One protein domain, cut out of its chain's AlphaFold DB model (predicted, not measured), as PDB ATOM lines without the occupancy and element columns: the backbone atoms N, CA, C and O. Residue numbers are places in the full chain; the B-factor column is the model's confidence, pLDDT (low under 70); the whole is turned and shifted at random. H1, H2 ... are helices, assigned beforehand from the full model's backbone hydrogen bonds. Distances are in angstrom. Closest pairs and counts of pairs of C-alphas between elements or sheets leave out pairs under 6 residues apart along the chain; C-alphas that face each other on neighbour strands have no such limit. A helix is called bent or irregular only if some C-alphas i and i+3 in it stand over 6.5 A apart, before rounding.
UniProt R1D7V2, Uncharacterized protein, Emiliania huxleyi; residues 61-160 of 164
ATOM      1  N   PHE A  61     -35.790  12.693 -44.709       91.12
ATOM      2  CA  PHE A  61     -35.762  14.086 -44.261       91.12
ATOM      3  C   PHE A  61     -35.162  15.029 -45.301       91.12
ATOM      4  O   PHE A  61     -35.621  16.159 -45.419       91.12
ATOM      5  N   LEU A  62     -34.171  14.580 -46.073       90.94
ATOM      6  CA  LEU A  62     -33.591  15.374 -47.151       90.94
ATOM      7  C   LEU A  62     -34.591  15.576 -48.295       90.94
ATOM      8  O   LEU A  62     -34.745  16.691 -48.781       90.94
ATOM      9  N   GLY A  63     -35.302  14.516 -48.693       89.19
ATOM     10  CA  GLY A  63     -36.386  14.609 -49.669       89.19
ATOM     11  C   GLY A  63     -37.485  15.554 -49.190       89.19
ATOM     12  O   GLY A  63     -37.878  16.454 -49.928       89.19
ATOM     13  N   ALA A  64     -37.898  15.422 -47.925       86.75
ATOM     14  CA  ALA A  64     -38.841  16.347 -47.308       86.75
ATOM     15  C   ALA A  64     -38.308  17.786 -47.322       86.75
ATOM     16  O   ALA A  64     -39.008  18.675 -47.770       86.75
ATOM     17  N   TYR A  65     -37.058  18.037 -46.932       87.38
ATOM     18  CA  TYR A  65     -36.477  19.384 -46.936       87.38
ATOM     19  C   TYR A  65     -36.496  20.036 -48.327       87.38
ATOM     20  O   TYR A  65     -36.846  21.202 -48.466       87.38
ATOM     21  N   LEU A  66     -36.166  19.276 -49.374       86.06
ATOM     22  CA  LEU A  66     -36.154  19.784 -50.747       86.06
ATOM     23  C   LEU A  66     -37.567  19.977 -51.327       86.06
ATOM     24  O   LEU A  66     -37.756  20.823 -52.199       86.06
ATOM     25  N   GLN A  67     -38.552  19.199 -50.868       85.00
ATOM     26  CA  GLN A  67     -39.914  19.199 -51.406       85.00
ATOM     27  C   GLN A  67     -40.907  20.029 -50.577       85.00
ATOM     28  O   GLN A  67     -41.888  20.524 -51.133       85.00
ATOM     29  N   ASN A  68     -40.676  20.207 -49.274       82.38
ATOM     30  CA  ASN A  68     -41.617  20.817 -48.330       82.38
ATOM     31  C   ASN A  68     -42.039  22.218 -48.770       82.38
ATOM     32  O   ASN A  68     -43.233  22.503 -48.778       82.38
ATOM     33  N   GLY A  69     -41.102  23.058 -49.215       79.12
ATOM     34  CA  GLY A  69     -41.432  24.391 -49.727       79.12
ATOM     35  C   GLY A  69     -42.338  24.366 -50.967       79.12
ATOM     36  O   GLY A  69     -43.209  25.220 -51.111       79.12
ATOM     37  N   ALA A  70     -42.183  23.368 -51.843       75.81
ATOM     38  CA  ALA A  70     -42.974  23.237 -53.069       75.81
ATOM     39  C   ALA A  70     -44.343  22.567 -52.844       75.81
ATOM     40  O   ALA A  70     -45.314  22.898 -53.527       75.81
ATOM     41  N   LEU A  71     -44.438  21.623 -51.902       79.00
ATOM     42  CA  LEU A  71     -45.679  20.900 -51.604       79.00
ATOM     43  C   LEU A  71     -46.468  21.530 -50.458       79.00
ATOM     44  O   LEU A  71     -47.631  21.864 -50.648       79.00
ATOM     45  N   LEU A  72     -45.844  21.670 -49.287       76.44
ATOM     46  CA  LEU A  72     -46.505  21.949 -48.006       76.44
ATOM     47  C   LEU A  72     -46.462  23.425 -47.589       76.44
ATOM     48  O   LEU A  72     -47.171  23.799 -46.650       76.44
ATOM     49  N   GLY A  73     -45.640  24.242 -48.256       74.81
ATOM     50  CA  GLY A  73     -45.492  25.664 -47.954       74.81
ATOM     51  C   GLY A  73     -46.769  26.479 -48.185       74.81
ATOM     52  O   GLY A  73     -47.720  26.018 -48.816       74.81
ATOM     53  N   GLU A  74     -46.795  27.729 -47.717       71.56
ATOM     54  CA  GLU A  74     -47.967  28.617 -47.835       71.56
ATOM     55  C   GLU A  74     -48.390  28.887 -49.291       71.56
ATOM     56  O   GLU A  74     -49.560  29.159 -49.561       71.56
ATOM     57  N   ARG A  75     -47.445  28.786 -50.233       68.31
ATOM     58  CA  ARG A  75     -47.674  28.850 -51.691       68.31
ATOM     59  C   ARG A  75     -47.489  27.496 -52.387       68.31
ATOM     60  O   ARG A  75     -47.396  27.448 -53.612       68.31
ATOM     61  N   GLY A  76     -47.378  26.424 -51.610       69.12
ATOM     62  CA  GLY A  76     -47.222  25.069 -52.113       69.12
ATOM     63  C   GLY A  76     -48.514  24.540 -52.727       69.12
ATOM     64  O   GLY A  76     -49.596  25.096 -52.536       69.12
ATOM     65  N   LEU A  77     -48.400  23.439 -53.466       69.56
ATOM     66  CA  LEU A  77     -49.554  22.780 -54.086       69.56
ATOM     67  C   LEU A  77     -50.628  22.383 -53.057       69.56
ATOM     68  O   LEU A  77     -51.810  22.318 -53.395       69.56
ATOM     69  N   MET A  78     -50.215  22.074 -51.824       72.06
ATOM     70  CA  MET A  78     -51.040  21.479 -50.775       72.06
ATOM     71  C   MET A  78     -50.661  22.080 -49.409       72.06
ATOM     72  O   MET A  78     -49.941  21.453 -48.629       72.06
ATOM     73  N   PRO A  79     -51.118  23.305 -49.100       77.31
ATOM     74  CA  PRO A  79     -50.709  24.010 -47.890       77.31
ATOM     75  C   PRO A  79     -51.111  23.234 -46.625       77.31
ATOM     76  O   PRO A  79     -52.292  22.974 -46.386       77.31
ATOM     77  N   ALA A  80     -50.133  22.903 -45.776       79.38
ATOM     78  CA  ALA A  80     -50.339  22.096 -44.564       79.38
ATOM     79  C   ALA A  80     -51.018  22.868 -43.410       79.38
ATOM     80  O   ALA A  80     -51.628  22.286 -42.509       79.38
ATOM     81  N   LYS A  81     -50.933  24.204 -43.446       80.31
ATOM     82  CA  LYS A  81     -51.448  25.133 -42.425       80.31
ATOM     83  C   LYS A  81     -52.943  24.978 -42.123       80.31
ATOM     84  O   LYS A  81     -53.274  24.739 -40.960       80.31
ATOM     85  N   PRO A  82     -53.857  25.032 -43.111       79.31
ATOM     86  CA  PRO A  82     -55.287  24.879 -42.849       79.31
ATOM     87  C   PRO A  82     -55.659  23.526 -42.231       79.31
ATOM     88  O   PRO A  82     -56.615  23.461 -41.461       79.31
ATOM     89  N   HIS A  83     -54.928  22.449 -42.530       81.12
ATOM     90  CA  HIS A  83     -55.206  21.136 -41.950       81.12
ATOM     91  C   HIS A  83     -54.858  21.077 -40.458       81.12
ATOM     92  O   HIS A  83     -55.700  20.709 -39.638       81.12
ATOM     93  N   LEU A  84     -53.649  21.504 -40.092       80.62
ATOM     94  CA  LEU A  84     -53.214  21.530 -38.695       80.62
ATOM     95  C   LEU A  84     -54.060  22.487 -37.849       80.62
ATOM     96  O   LEU A  84     -54.404  22.159 -36.716       80.62
ATOM     97  N   GLU A  85     -54.479  23.627 -38.404       83.00
ATOM     98  CA  GLU A  85     -55.419  24.520 -37.720       83.00
ATOM     99  C   GLU A  85     -56.780  23.857 -37.468       83.00
ATOM    100  O   GLU A  85     -57.371  24.061 -36.406       83.00
ATOM    101  N   ARG A  86     -57.295  23.054 -38.411       83.00
ATOM    102  CA  ARG A  86     -58.535  22.286 -38.210       83.00
ATOM    103  C   ARG A  86     -58.362  21.239 -37.114       83.00
ATOM    104  O   ARG A  86     -59.208  21.182 -36.227       83.00
ATOM    105  N   LEU A  87     -57.262  20.485 -37.126       82.75
ATOM    106  CA  LEU A  87     -56.933  19.503 -36.084       82.75
ATOM    107  C   LEU A  87     -56.847  20.149 -34.693       82.75
ATOM    108  O   LEU A  87     -57.448  19.661 -33.737       82.75
ATOM    109  N   GLN A  88     -56.151  21.282 -34.579       84.00
ATOM    110  CA  GLN A  88     -56.030  22.015 -33.317       84.00
ATOM    111  C   GLN A  88     -57.383  22.553 -32.838       84.00
ATOM    112  O   GLN A  88     -57.701  22.445 -31.653       84.00
ATOM    113  N   LYS A  89     -58.210  23.089 -33.747       83.44
ATOM    114  CA  LYS A  89     -59.569  23.553 -33.428       83.44
ATOM    115  C   LYS A  89     -60.479  22.407 -32.986       83.44
ATOM    116  O   LYS A  89     -61.223  22.583 -32.031       83.44
ATOM    117  N   GLN A  90     -60.408  21.246 -33.638       83.50
ATOM    118  CA  GLN A  90     -61.173  20.053 -33.260       83.50
ATOM    119  C   GLN A  90     -60.787  19.556 -31.864       83.50
ATOM    120  O   GLN A  90     -61.664  19.289 -31.045       83.50
ATOM    121  N   ASN A  91     -59.488  19.499 -31.562       84.00
ATOM    122  CA  ASN A  91     -59.010  19.117 -30.236       84.00
ATOM    123  C   ASN A  91     -59.466  20.114 -29.154       84.00
ATOM    124  O   ASN A  91     -59.983  19.699 -28.119       84.00
ATOM    125  N   ALA A  92     -59.370  21.419 -29.431       80.38
ATOM    126  CA  ALA A  92     -59.828  22.455 -28.510       80.38
ATOM    127  C   ALA A  92     -61.355  22.430 -28.302       80.38
ATOM    128  O   ALA A  92     -61.827  22.619 -27.183       80.38
ATOM    129  N   ALA A  93     -62.133  22.156 -29.355       79.88
ATOM    130  CA  ALA A  93     -63.590  22.024 -29.280       79.88
ATOM    131  C   ALA A  93     -64.032  20.813 -28.443       79.88
ATOM    132  O   ALA A  93     -65.060  20.876 -27.775       79.88
ATOM    133  N   GLY A  94     -63.240  19.737 -28.433       78.81
ATOM    134  CA  GLY A  94     -63.442  18.582 -27.555       78.81
ATOM    135  C   GLY A  94     -63.034  18.813 -26.094       78.81
ATOM    136  O   GLY A  94     -63.123  17.885 -25.298       78.81
ATOM    137  N   GLY A  95     -62.560  20.014 -25.733       78.38
ATOM    138  CA  GLY A  95     -62.008  20.302 -24.403       78.38
ATOM    139  C   GLY A  95     -60.644  19.651 -24.144       78.38
ATOM    140  O   GLY A  95     -60.177  19.634 -23.005       78.38
ATOM    141  N   GLY A  96     -60.003  19.116 -25.187       78.00
ATOM    142  CA  GLY A  96     -58.705  18.461 -25.109       78.00
ATOM    143  C   GLY A  96     -57.580  19.454 -24.820       78.00
ATOM    144  O   GLY A  96     -57.556  20.583 -25.313       78.00
ATOM    145  N   SER A  97     -56.618  19.030 -24.004       83.69
ATOM    146  CA  SER A  97     -55.359  19.762 -23.833       83.69
ATOM    147  C   SER A  97     -54.405  19.460 -24.991       83.69
ATOM    148  O   SER A  97     -54.476  18.396 -25.595       83.69
ATOM    149  N   ARG A  98     -53.410  20.325 -25.236       81.44
ATOM    150  CA  ARG A  98     -52.360  20.075 -26.253       81.44
ATOM    151  C   ARG A  98     -51.663  18.718 -26.091       81.44
ATOM    152  O   ARG A  98     -51.257  18.117 -27.077       81.44
ATOM    153  N   LEU A  99     -51.545  18.231 -24.854       83.12
ATOM    154  CA  LEU A  99     -51.008  16.900 -24.551       83.12
ATOM    155  C   LEU A  99     -51.911  15.765 -25.046       83.12
ATOM    156  O   LEU A  99     -51.410  14.749 -25.507       83.12
ATOM    157  N   ASP A 100     -53.225  15.951 -24.982       82.50
ATOM    158  CA  ASP A 100     -54.214  14.983 -25.459       82.50
ATOM    159  C   ASP A 100     -54.213  14.917 -26.996       82.50
ATOM    160  O   ASP A 100     -54.201  13.847 -27.609       82.50
ATOM    161  N   GLY A 101     -54.072  16.088 -27.630       80.94
ATOM    162  CA  GLY A 101     -53.801  16.193 -29.063       80.94
ATOM    163  C   GLY A 101     -52.491  15.514 -29.470       80.94
ATOM    164  O   GLY A 101     -52.461  14.784 -30.458       80.94
ATOM    165  N   PHE A 102     -51.426  15.687 -28.685       84.56
ATOM    166  CA  PHE A 102     -50.130  15.054 -28.933       84.56
ATOM    167  C   PHE A 102     -50.158  13.525 -28.803       84.56
ATOM    168  O   PHE A 102     -49.521  12.834 -29.593       84.56
ATOM    169  N   LEU A 103     -50.896  12.990 -27.829       83.88
ATOM    170  CA  LEU A 103     -51.074  11.544 -27.665       83.88
ATOM    171  C   LEU A 103     -51.845  10.924 -28.837       83.88
ATOM    172  O   LEU A 103     -51.566   9.788 -29.213       83.88
ATOM    173  N   SER A 104     -52.780  11.677 -29.422       83.69
ATOM    174  CA  SER A 104     -53.568  11.238 -30.580       83.69
ATOM    175  C   SER A 104     -52.791  11.367 -31.896       83.69
ATOM    176  O   SER A 104     -52.831  10.473 -32.737       83.69
ATOM    177  N   ALA A 105     -52.070  12.476 -32.065       84.12
ATOM    178  CA  ALA A 105     -51.273  12.792 -33.242       84.12
ATOM    179  C   ALA A 105     -49.892  13.313 -32.798       84.12
ATOM    180  O   ALA A 105     -49.749  14.517 -32.534       84.12
ATOM    181  N   PRO A 106     -48.873  12.437 -32.694       85.31
ATOM    182  CA  PRO A 106     -47.561  12.820 -32.187       85.31
ATOM    183  C   PRO A 106     -46.867  13.772 -33.164       85.31
ATOM    184  O   PRO A 106     -46.284  13.360 -34.160       85.31
ATOM    185  N   SER A 107     -46.910  15.070 -32.877       87.38
ATOM    186  CA  SER A 107     -46.279  16.097 -33.707       87.38
ATOM    187  C   SER A 107     -45.668  17.204 -32.855       87.38
ATOM    188  O   SER A 107     -46.152  17.518 -31.767       87.38
ATOM    189  N   VAL A 108     -44.599  17.833 -33.348       86.25
ATOM    190  CA  VAL A 108     -43.998  18.996 -32.670       86.25
ATOM    191  C   VAL A 108     -44.832  20.270 -32.887       86.25
ATOM    192  O   VAL A 108     -44.721  21.228 -32.120       86.25
ATOM    193  N   TYR A 109     -45.731  20.257 -33.876       84.00
ATOM    194  CA  TYR A 109     -46.601  21.378 -34.253       84.00
ATOM    195  C   TYR A 109     -47.722  21.687 -33.244       84.00
ATOM    196  O   TYR A 109     -48.405  22.698 -33.380       84.00
ATOM    197  N   TRP A 110     -47.899  20.877 -32.194       82.81
ATOM    198  CA  TRP A 110     -48.761  21.235 -31.058       82.81
ATOM    199  C   TRP A 110     -48.194  22.382 -30.211       82.81
ATOM    200  O   TRP A 110     -48.951  23.117 -29.571       82.81
ATOM    201  N   TRP A 111     -46.868  22.539 -30.200       82.94
ATOM    202  CA  TRP A 111     -46.178  23.600 -29.460       82.94
ATOM    203  C   TRP A 111     -45.525  24.638 -30.367       82.94
ATOM    204  O   TRP A 111     -45.314  25.766 -29.926       82.94
ATOM    205  N   LEU A 112     -45.217  24.274 -31.614       82.38
ATOM    206  CA  LEU A 112     -44.564  25.148 -32.581       82.38
ATOM    207  C   LEU A 112     -45.576  25.679 -33.615       82.38
ATOM    208  O   LEU A 112     -46.322  24.876 -34.177       82.38
ATOM    209  N   PRO A 113     -45.611  26.995 -33.905       80.81
ATOM    210  CA  PRO A 113     -46.483  27.532 -34.943       80.81
ATOM    211  C   PRO A 113     -46.051  27.023 -36.319       80.81
ATOM    212  O   PRO A 113     -44.867  27.065 -36.658       80.81
ATOM    213  N   LEU A 114     -47.019  26.579 -37.125       80.44
ATOM    214  CA  LEU A 114     -46.734  26.124 -38.477       80.44
ATOM    215  C   LEU A 114     -46.458  27.318 -39.398       80.44
ATOM    216  O   LEU A 114     -47.293  28.202 -39.588       80.44
ATOM    217  N   SER A 115     -45.265  27.306 -39.970       82.38
ATOM    218  CA  SER A 115     -44.748  28.244 -40.964       82.38
ATOM    219  C   SER A 115     -43.783  27.509 -41.893       82.38
ATOM    220  O   SER A 115     -43.216  26.484 -41.496       82.38
ATOM    221  N   ASP A 116     -43.535  28.051 -43.084       82.06
ATOM    222  CA  ASP A 116     -42.567  27.491 -44.040       82.06
ATOM    223  C   ASP A 116     -41.192  27.289 -43.378       82.06
ATOM    224  O   ASP A 116     -40.609  26.209 -43.434       82.06
ATOM    225  N   ALA A 117     -40.742  28.280 -42.601       83.12
ATOM    226  CA  ALA A 117     -39.491  28.203 -41.850       83.12
ATOM    227  C   ALA A 117     -39.483  27.089 -40.786       83.12
ATOM    228  O   ALA A 117     -38.452  26.460 -40.557       83.12
ATOM    229  N   SER A 118     -40.615  26.829 -40.122       85.75
ATOM    230  CA  SER A 118     -40.709  25.740 -39.140       85.75
ATOM    231  C   SER A 118     -40.713  24.356 -39.796       85.75
ATOM    232  O   SER A 118     -40.104  23.439 -39.251       85.75
ATOM    233  N   LEU A 119     -41.342  24.214 -40.972       84.94
ATOM    234  CA  LEU A 119     -41.349  22.975 -41.757       84.94
ATOM    235  C   LEU A 119     -39.931  22.631 -42.218       84.94
ATOM    236  O   LEU A 119     -39.458  21.509 -42.012       84.94
ATOM    237  N   ASP A 120     -39.237  23.622 -42.773       87.06
ATOM    238  CA  ASP A 120     -37.850  23.484 -43.209       87.06
ATOM    239  C   ASP A 120     -36.918  23.246 -42.018       87.06
ATOM    240  O   ASP A 120     -36.024  22.405 -42.090       87.06
ATOM    241  N   GLY A 121     -37.156  23.919 -40.889       88.75
ATOM    242  CA  GLY A 121     -36.399  23.729 -39.653       88.75
ATOM    243  C   GLY A 121     -36.529  22.315 -39.081       88.75
ATOM    244  O   GLY A 121     -35.523  21.714 -38.699       88.75
ATOM    245  N   VAL A 122     -37.739  21.748 -39.061       89.31
ATOM    246  CA  VAL A 122     -37.994  20.366 -38.615       89.31
ATOM    247  C   VAL A 122     -37.319  19.360 -39.548       89.31
ATOM    248  O   VAL A 122     -36.666  18.428 -39.070       89.31
ATOM    249  N   ALA A 123     -37.414  19.561 -40.865       89.94
ATOM    250  CA  ALA A 123     -36.751  18.700 -41.839       89.94
ATOM    251  C   ALA A 123     -35.216  18.788 -41.729       89.94
ATOM    252  O   ALA A 123     -34.548  17.756 -41.653       89.94
ATOM    253  N   ALA A 124     -34.652  19.994 -41.606       90.88
ATOM    254  CA  ALA A 124     -33.217  20.208 -41.410       90.88
ATOM    255  C   ALA A 124     -32.706  19.602 -40.090       90.88
ATOM    256  O   ALA A 124     -31.648  18.968 -40.068       90.88
ATOM    257  N   ALA A 125     -33.466  19.727 -38.997       92.38
ATOM    258  CA  ALA A 125     -33.151  19.072 -37.728       92.38
ATOM    259  C   ALA A 125     -33.149  17.541 -37.867       92.38
ATOM    260  O   ALA A 125     -32.246  16.873 -37.358       92.38
ATOM    261  N   GLY A 126     -34.114  16.987 -38.610       90.62
ATOM    262  CA  GLY A 126     -34.169  15.565 -38.946       90.62
ATOM    263  C   GLY A 126     -32.934  15.097 -39.721       90.62
ATOM    264  O   GLY A 126     -32.314  14.107 -39.333       90.62
ATOM    265  N   VAL A 127     -32.513  15.849 -40.747       91.56
ATOM    266  CA  VAL A 127     -31.274  15.595 -41.509       91.56
ATOM    267  C   VAL A 127     -30.042  15.629 -40.599       91.56
ATOM    268  O   VAL A 127     -29.192  14.735 -40.674       91.56
ATOM    269  N   ALA A 128     -29.937  16.622 -39.713       93.00
ATOM    270  CA  ALA A 128     -28.810  16.755 -38.793       93.00
ATOM    271  C   ALA A 128     -28.719  15.560 -37.830       93.00
ATOM    272  O   ALA A 128     -27.660  14.940 -37.703       93.00
ATOM    273  N   ILE A 129     -29.835  15.177 -37.202       90.31
ATOM    274  CA  ILE A 129     -29.883  14.021 -36.299       90.31
ATOM    275  C   ILE A 129     -29.591  12.723 -37.066       90.31
ATOM    276  O   ILE A 129     -28.824  11.891 -36.579       90.31
ATOM    277  N   ALA A 130     -30.118  12.564 -38.285       89.94
ATOM    278  CA  ALA A 130     -29.851  11.400 -39.134       89.94
ATOM    279  C   ALA A 130     -28.365  11.253 -39.464       89.94
ATOM    280  O   ALA A 130     -27.804  10.158 -39.386       89.94
ATOM    281  N   SER A 131     -27.719  12.375 -39.777       88.69
ATOM    282  CA  SER A 131     -26.287  12.438 -40.065       88.69
ATOM    283  C   SER A 131     -25.467  12.012 -38.846       88.69
ATOM    284  O   SER A 131     -24.571  11.178 -38.964       88.69
ATOM    285  N   LEU A 132     -25.827  12.496 -37.652       89.50
ATOM    286  CA  LEU A 132     -25.181  12.100 -36.396       89.50
ATOM    287  C   LEU A 132     -25.336  10.597 -36.112       89.50
ATOM    288  O   LEU A 132     -24.376   9.940 -35.697       89.50
ATOM    289  N   VAL A 133     -26.519  10.031 -36.366       87.38
ATOM    290  CA  VAL A 133     -26.759   8.584 -36.243       87.38
ATOM    291  C   VAL A 133     -25.871   7.805 -37.216       87.38
ATOM    292  O   VAL A 133     -25.230   6.833 -36.810       87.38
ATOM    293  N   CYS A 134     -25.748   8.258 -38.467       84.62
ATOM    294  CA  CYS A 134     -24.861   7.643 -39.460       84.62
ATOM    295  C   CYS A 134     -23.388   7.672 -39.011       84.62
ATOM    296  O   CYS A 134     -22.692   6.652 -39.094       84.62
ATOM    297  N   CYS A 135     -22.931   8.794 -38.440       85.44
ATOM    298  CA  CYS A 135     -21.589   8.936 -37.863       85.44
ATOM    299  C   CYS A 135     -21.333   7.995 -36.671       85.44
ATOM    300  O   CYS A 135     -20.181   7.713 -36.345       85.44
ATOM    301  N   GLY A 136     -22.378   7.424 -36.069       80.19
ATOM    302  CA  GLY A 136     -22.268   6.408 -35.025       80.19
ATOM    303  C   GLY A 136     -22.847   6.818 -33.676       80.19
ATOM    304  O   GLY A 136     -22.577   6.136 -32.684       80.19
ATOM    305  N   LEU A 137     -23.657   7.881 -33.615       76.62
ATOM    306  CA  LEU A 137     -24.387   8.244 -32.406       76.62
ATOM    307  C   LEU A 137     -25.568   7.284 -32.186       76.62
ATOM    308  O   LEU A 137     -26.700   7.532 -32.596       76.62
ATOM    309  N   HIS A 138     -25.301   6.169 -31.512       73.56
ATOM    310  CA  HIS A 138     -26.295   5.142 -31.196       73.56
ATOM    311  C   HIS A 138     -27.040   5.467 -29.892       73.56
ATOM    312  O   HIS A 138     -26.985   4.709 -28.923       73.56
ATOM    313  N   SER A 139     -27.717   6.617 -29.856       79.75
ATOM    314  CA  SER A 139     -28.527   7.039 -28.708       79.75
ATOM    315  C   SER A 139     -29.991   6.636 -28.891       79.75
ATOM    316  O   SER A 139     -30.586   6.895 -29.938       79.75
ATOM    317  N   SER A 140     -30.603   6.044 -27.860       81.81
ATOM    318  CA  SER A 140     -32.055   5.799 -27.833       81.81
ATOM    319  C   SER A 140     -32.844   7.104 -27.953       81.81
ATOM    320  O   SER A 140     -33.880   7.134 -28.610       81.81
ATOM    321  N   ALA A 141     -32.315   8.195 -27.391       86.81
ATOM    322  CA  ALA A 141     -32.906   9.519 -27.517       86.81
ATOM    323  C   ALA A 141     -32.859  10.036 -28.962       86.81
ATOM    324  O   ALA A 141     -33.827  10.634 -29.416       86.81
ATOM    325  N   ALA A 142     -31.783   9.760 -29.710       85.69
ATOM    326  CA  ALA A 142     -31.707  10.133 -31.123       85.69
ATOM    327  C   ALA A 142     -32.773   9.394 -31.942       85.69
ATOM    328  O   ALA A 142     -33.478  10.016 -32.726       85.69
ATOM    329  N   MET A 143     -32.962   8.093 -31.697       86.75
ATOM    330  CA  MET A 143     -34.023   7.315 -32.349       86.75
ATOM    331  C   MET A 143     -35.422   7.851 -32.027       86.75
ATOM    332  O   MET A 143     -36.236   8.018 -32.932       86.75
ATOM    333  N   ALA A 144     -35.692   8.170 -30.758       89.06
ATOM    334  CA  ALA A 144     -36.968   8.755 -30.349       89.06
ATOM    335  C   ALA A 144     -37.198  10.141 -30.977       89.06
ATOM    336  O   ALA A 144     -38.302  10.442 -31.423       89.06
ATOM    337  N   ALA A 145     -36.153  10.969 -31.066       89.19
ATOM    338  CA  ALA A 145     -36.229  12.274 -31.711       89.19
ATOM    339  C   ALA A 145     -36.519  12.152 -33.214       89.19
ATOM    340  O   ALA A 145     -37.379  12.864 -33.724       89.19
ATOM    341  N   MET A 146     -35.861  11.228 -33.923       88.69
ATOM    342  CA  MET A 146     -36.136  10.988 -35.346       88.69
ATOM    343  C   MET A 146     -37.561  10.506 -35.577       88.69
ATOM    344  O   MET A 146     -38.234  11.007 -36.472       88.69
ATOM    345  N   TRP A 147     -38.021   9.571 -34.746       90.56
ATOM    346  CA  TRP A 147     -39.401   9.102 -34.767       90.56
ATOM    347  C   TRP A 147     -40.377  10.274 -34.616       90.56
ATOM    348  O   TRP A 147     -41.268  10.441 -35.444       90.56
ATOM    349  N   LEU A 148     -40.150  11.139 -33.625       91.75
ATOM    350  CA  LEU A 148     -41.007  12.291 -33.358       91.75
ATOM    351  C   LEU A 148     -41.039  13.289 -34.524       91.75
ATOM    352  O   LEU A 148     -42.107  13.744 -34.930       91.75
ATOM    353  N   LEU A 149     -39.870  13.631 -35.073       88.38
ATOM    354  CA  LEU A 149     -39.758  14.564 -36.197       88.38
ATOM    355  C   LEU A 149     -40.416  13.998 -37.457       88.38
ATOM    356  O   LEU A 149     -41.094  14.729 -38.177       88.38
ATOM    357  N   TYR A 150     -40.250  12.699 -37.705       88.19
ATOM    358  CA  TYR A 150     -40.854  12.026 -38.847       88.19
ATOM    359  C   TYR A 150     -42.378  12.012 -38.743       88.19
ATOM    360  O   TYR A 150     -43.055  12.417 -39.684       88.19
ATOM    361  N   PHE A 151     -42.924  11.629 -37.585       88.75
ATOM    362  CA  PHE A 151     -44.368  11.674 -37.360       88.75
ATOM    363  C   PHE A 151     -44.924  13.091 -37.493       88.75
ATOM    364  O   PHE A 151     -45.969  13.272 -38.107       88.75
ATOM    365  N   SER A 152     -44.188  14.107 -37.040       86.62
ATOM    366  CA  SER A 152     -44.596  15.496 -37.241       86.62
ATOM    367  C   SER A 152     -44.741  15.861 -38.720       86.62
ATOM    368  O   SER A 152     -45.705  16.533 -39.084       86.62
ATOM    369  N   LEU A 153     -43.809  15.425 -39.576       84.50
ATOM    370  CA  LEU A 153     -43.906  15.634 -41.025       84.50
ATOM    371  C   LEU A 153     -45.073  14.854 -41.632       84.50
ATOM    372  O   LEU A 153     -45.796  15.405 -42.455       84.50
ATOM    373  N   VAL A 154     -45.290  13.609 -41.203       86.12
ATOM    374  CA  VAL A 154     -46.412  12.783 -41.670       86.12
ATOM    375  C   VAL A 154     -47.749  13.418 -41.306       86.12
ATOM    376  O   VAL A 154     -48.586  13.569 -42.184       86.12
ATOM    377  N   THR A 155     -47.938  13.872 -40.065       84.94
ATOM    378  CA  THR A 155     -49.165  14.571 -39.649       84.94
ATOM    379  C   THR A 155     -49.383  15.862 -40.444       84.94
ATOM    380  O   THR A 155     -50.513  16.196 -40.783       84.94
ATOM    381  N   ALA A 156     -48.317  16.591 -40.789       81.00
ATOM    382  CA  ALA A 156     -48.434  17.763 -41.657       81.00
ATOM    383  C   ALA A 156     -48.806  17.384 -43.104       81.00
ATOM    384  O   ALA A 156     -49.594  18.083 -43.739       81.00
ATOM    385  N   ALA A 157     -48.262  16.279 -43.616       80.25
ATOM    386  CA  ALA A 157     -48.525  15.780 -44.961       80.25
ATOM    387  C   ALA A 157     -49.885  15.075 -45.092       80.25
ATOM    388  O   ALA A 157     -50.454  15.063 -46.177       80.25
ATOM    389  N   GLU A 158     -50.448  14.515 -44.024       76.69
ATOM    390  CA  GLU A 158     -51.738  13.815 -44.052       76.69
ATOM    391  C   GLU A 158     -52.874  14.730 -44.530       76.69
ATOM    392  O   GLU A 158     -53.705  14.321 -45.343       76.69
ATOM    393  N   GLY A 159     -52.818  16.008 -44.153       67.19
ATOM    394  CA  GLY A 159     -53.739  17.048 -44.612       67.19
ATOM    395  C   GLY A 159     -53.725  17.354 -46.099       67.19
ATOM    396  O   GLY A 159     -54.627  18.023 -46.595       67.19
ATOM    397  N   SER A 160     -52.706  16.874 -46.802       61.97
ATOM    398  CA  SER A 160     -52.587  16.993 -48.245       61.97
ATOM    399  C   SER A 160     -53.439  15.925 -48.964       61.97
ATOM    400  O   SER A 160     -53.795  16.077 -50.128       61.97
TER     401      SER A 160
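This is residues 61 to 160 of the 164 residues of an uncharacterized protein of Emiliania huxleyi (UniProt R1D7V2). A long helical hairpin, H4 and H5, has H1 along the side of H4, making a three-helix bundle. At one end of H5, H2 meets it near their ends to make a corner, and the short H3 packs on the far end of H2. The printed part has 100 residues with five named helices, H1 to H5 in chain order, and no named strand; the class is all helix. It is compact, with a radius of gyration of the C-alphas of 14.0 A and spans of 44 by 30 by 17 A.

H1 covers residues 61 to 71, beginning at C-alpha 61 (-35.762, 14.086, -44.261), and measures 14.1 A; it is irregular, with C-alphas 66 and 69 7.1 A apart. H2, residues 81 to 93, measures 18.2 A, and H3 covers residues 98 to 104. H4, residues 116 to 135, measures 28.7 A. H5, residues 140 to 158, measures 26.7 A and ends at C-alpha 158 (-51.738, 13.815, -44.052).

H1, H4 and H5 form an up and down bundle, each running against the one before it in the chain. H1 touches H4 at a shallow tilt of 14 degrees, closest at the C-alphas of Tyr 65 and Ala 123, 5.1 A. H4 and H5, a hairpin, touch at 34 degrees, a tilt only just shallow, closest at the C-alphas of Gly 126 and Met 146, 6.1 A. H2 and H5 only just touch, only at their ends, with 3 pairs of C-alphas within 8 A, closest Leu 84 and Ala 156, 6.8 A. H2 touches H3 with residues 88 to 91 alone, about perpendicular at 77 degrees; the closest C-alphas, of Asn 91 and Gly 101, are 6.1 A apart. H3 and H5 are apart. In H2, H3, H4 and H5 every O i to N i+4 pair is within hydrogen-bond range; in H1, 5 of 7 are.

The C-alphas farthest apart, of Ala 93 and Cys 135, are 44.8 A apart. The printed part has no cut. The link from H3 to H4 is long. Residues 75 to 77 and 159 to 160 have pLDDT under 70.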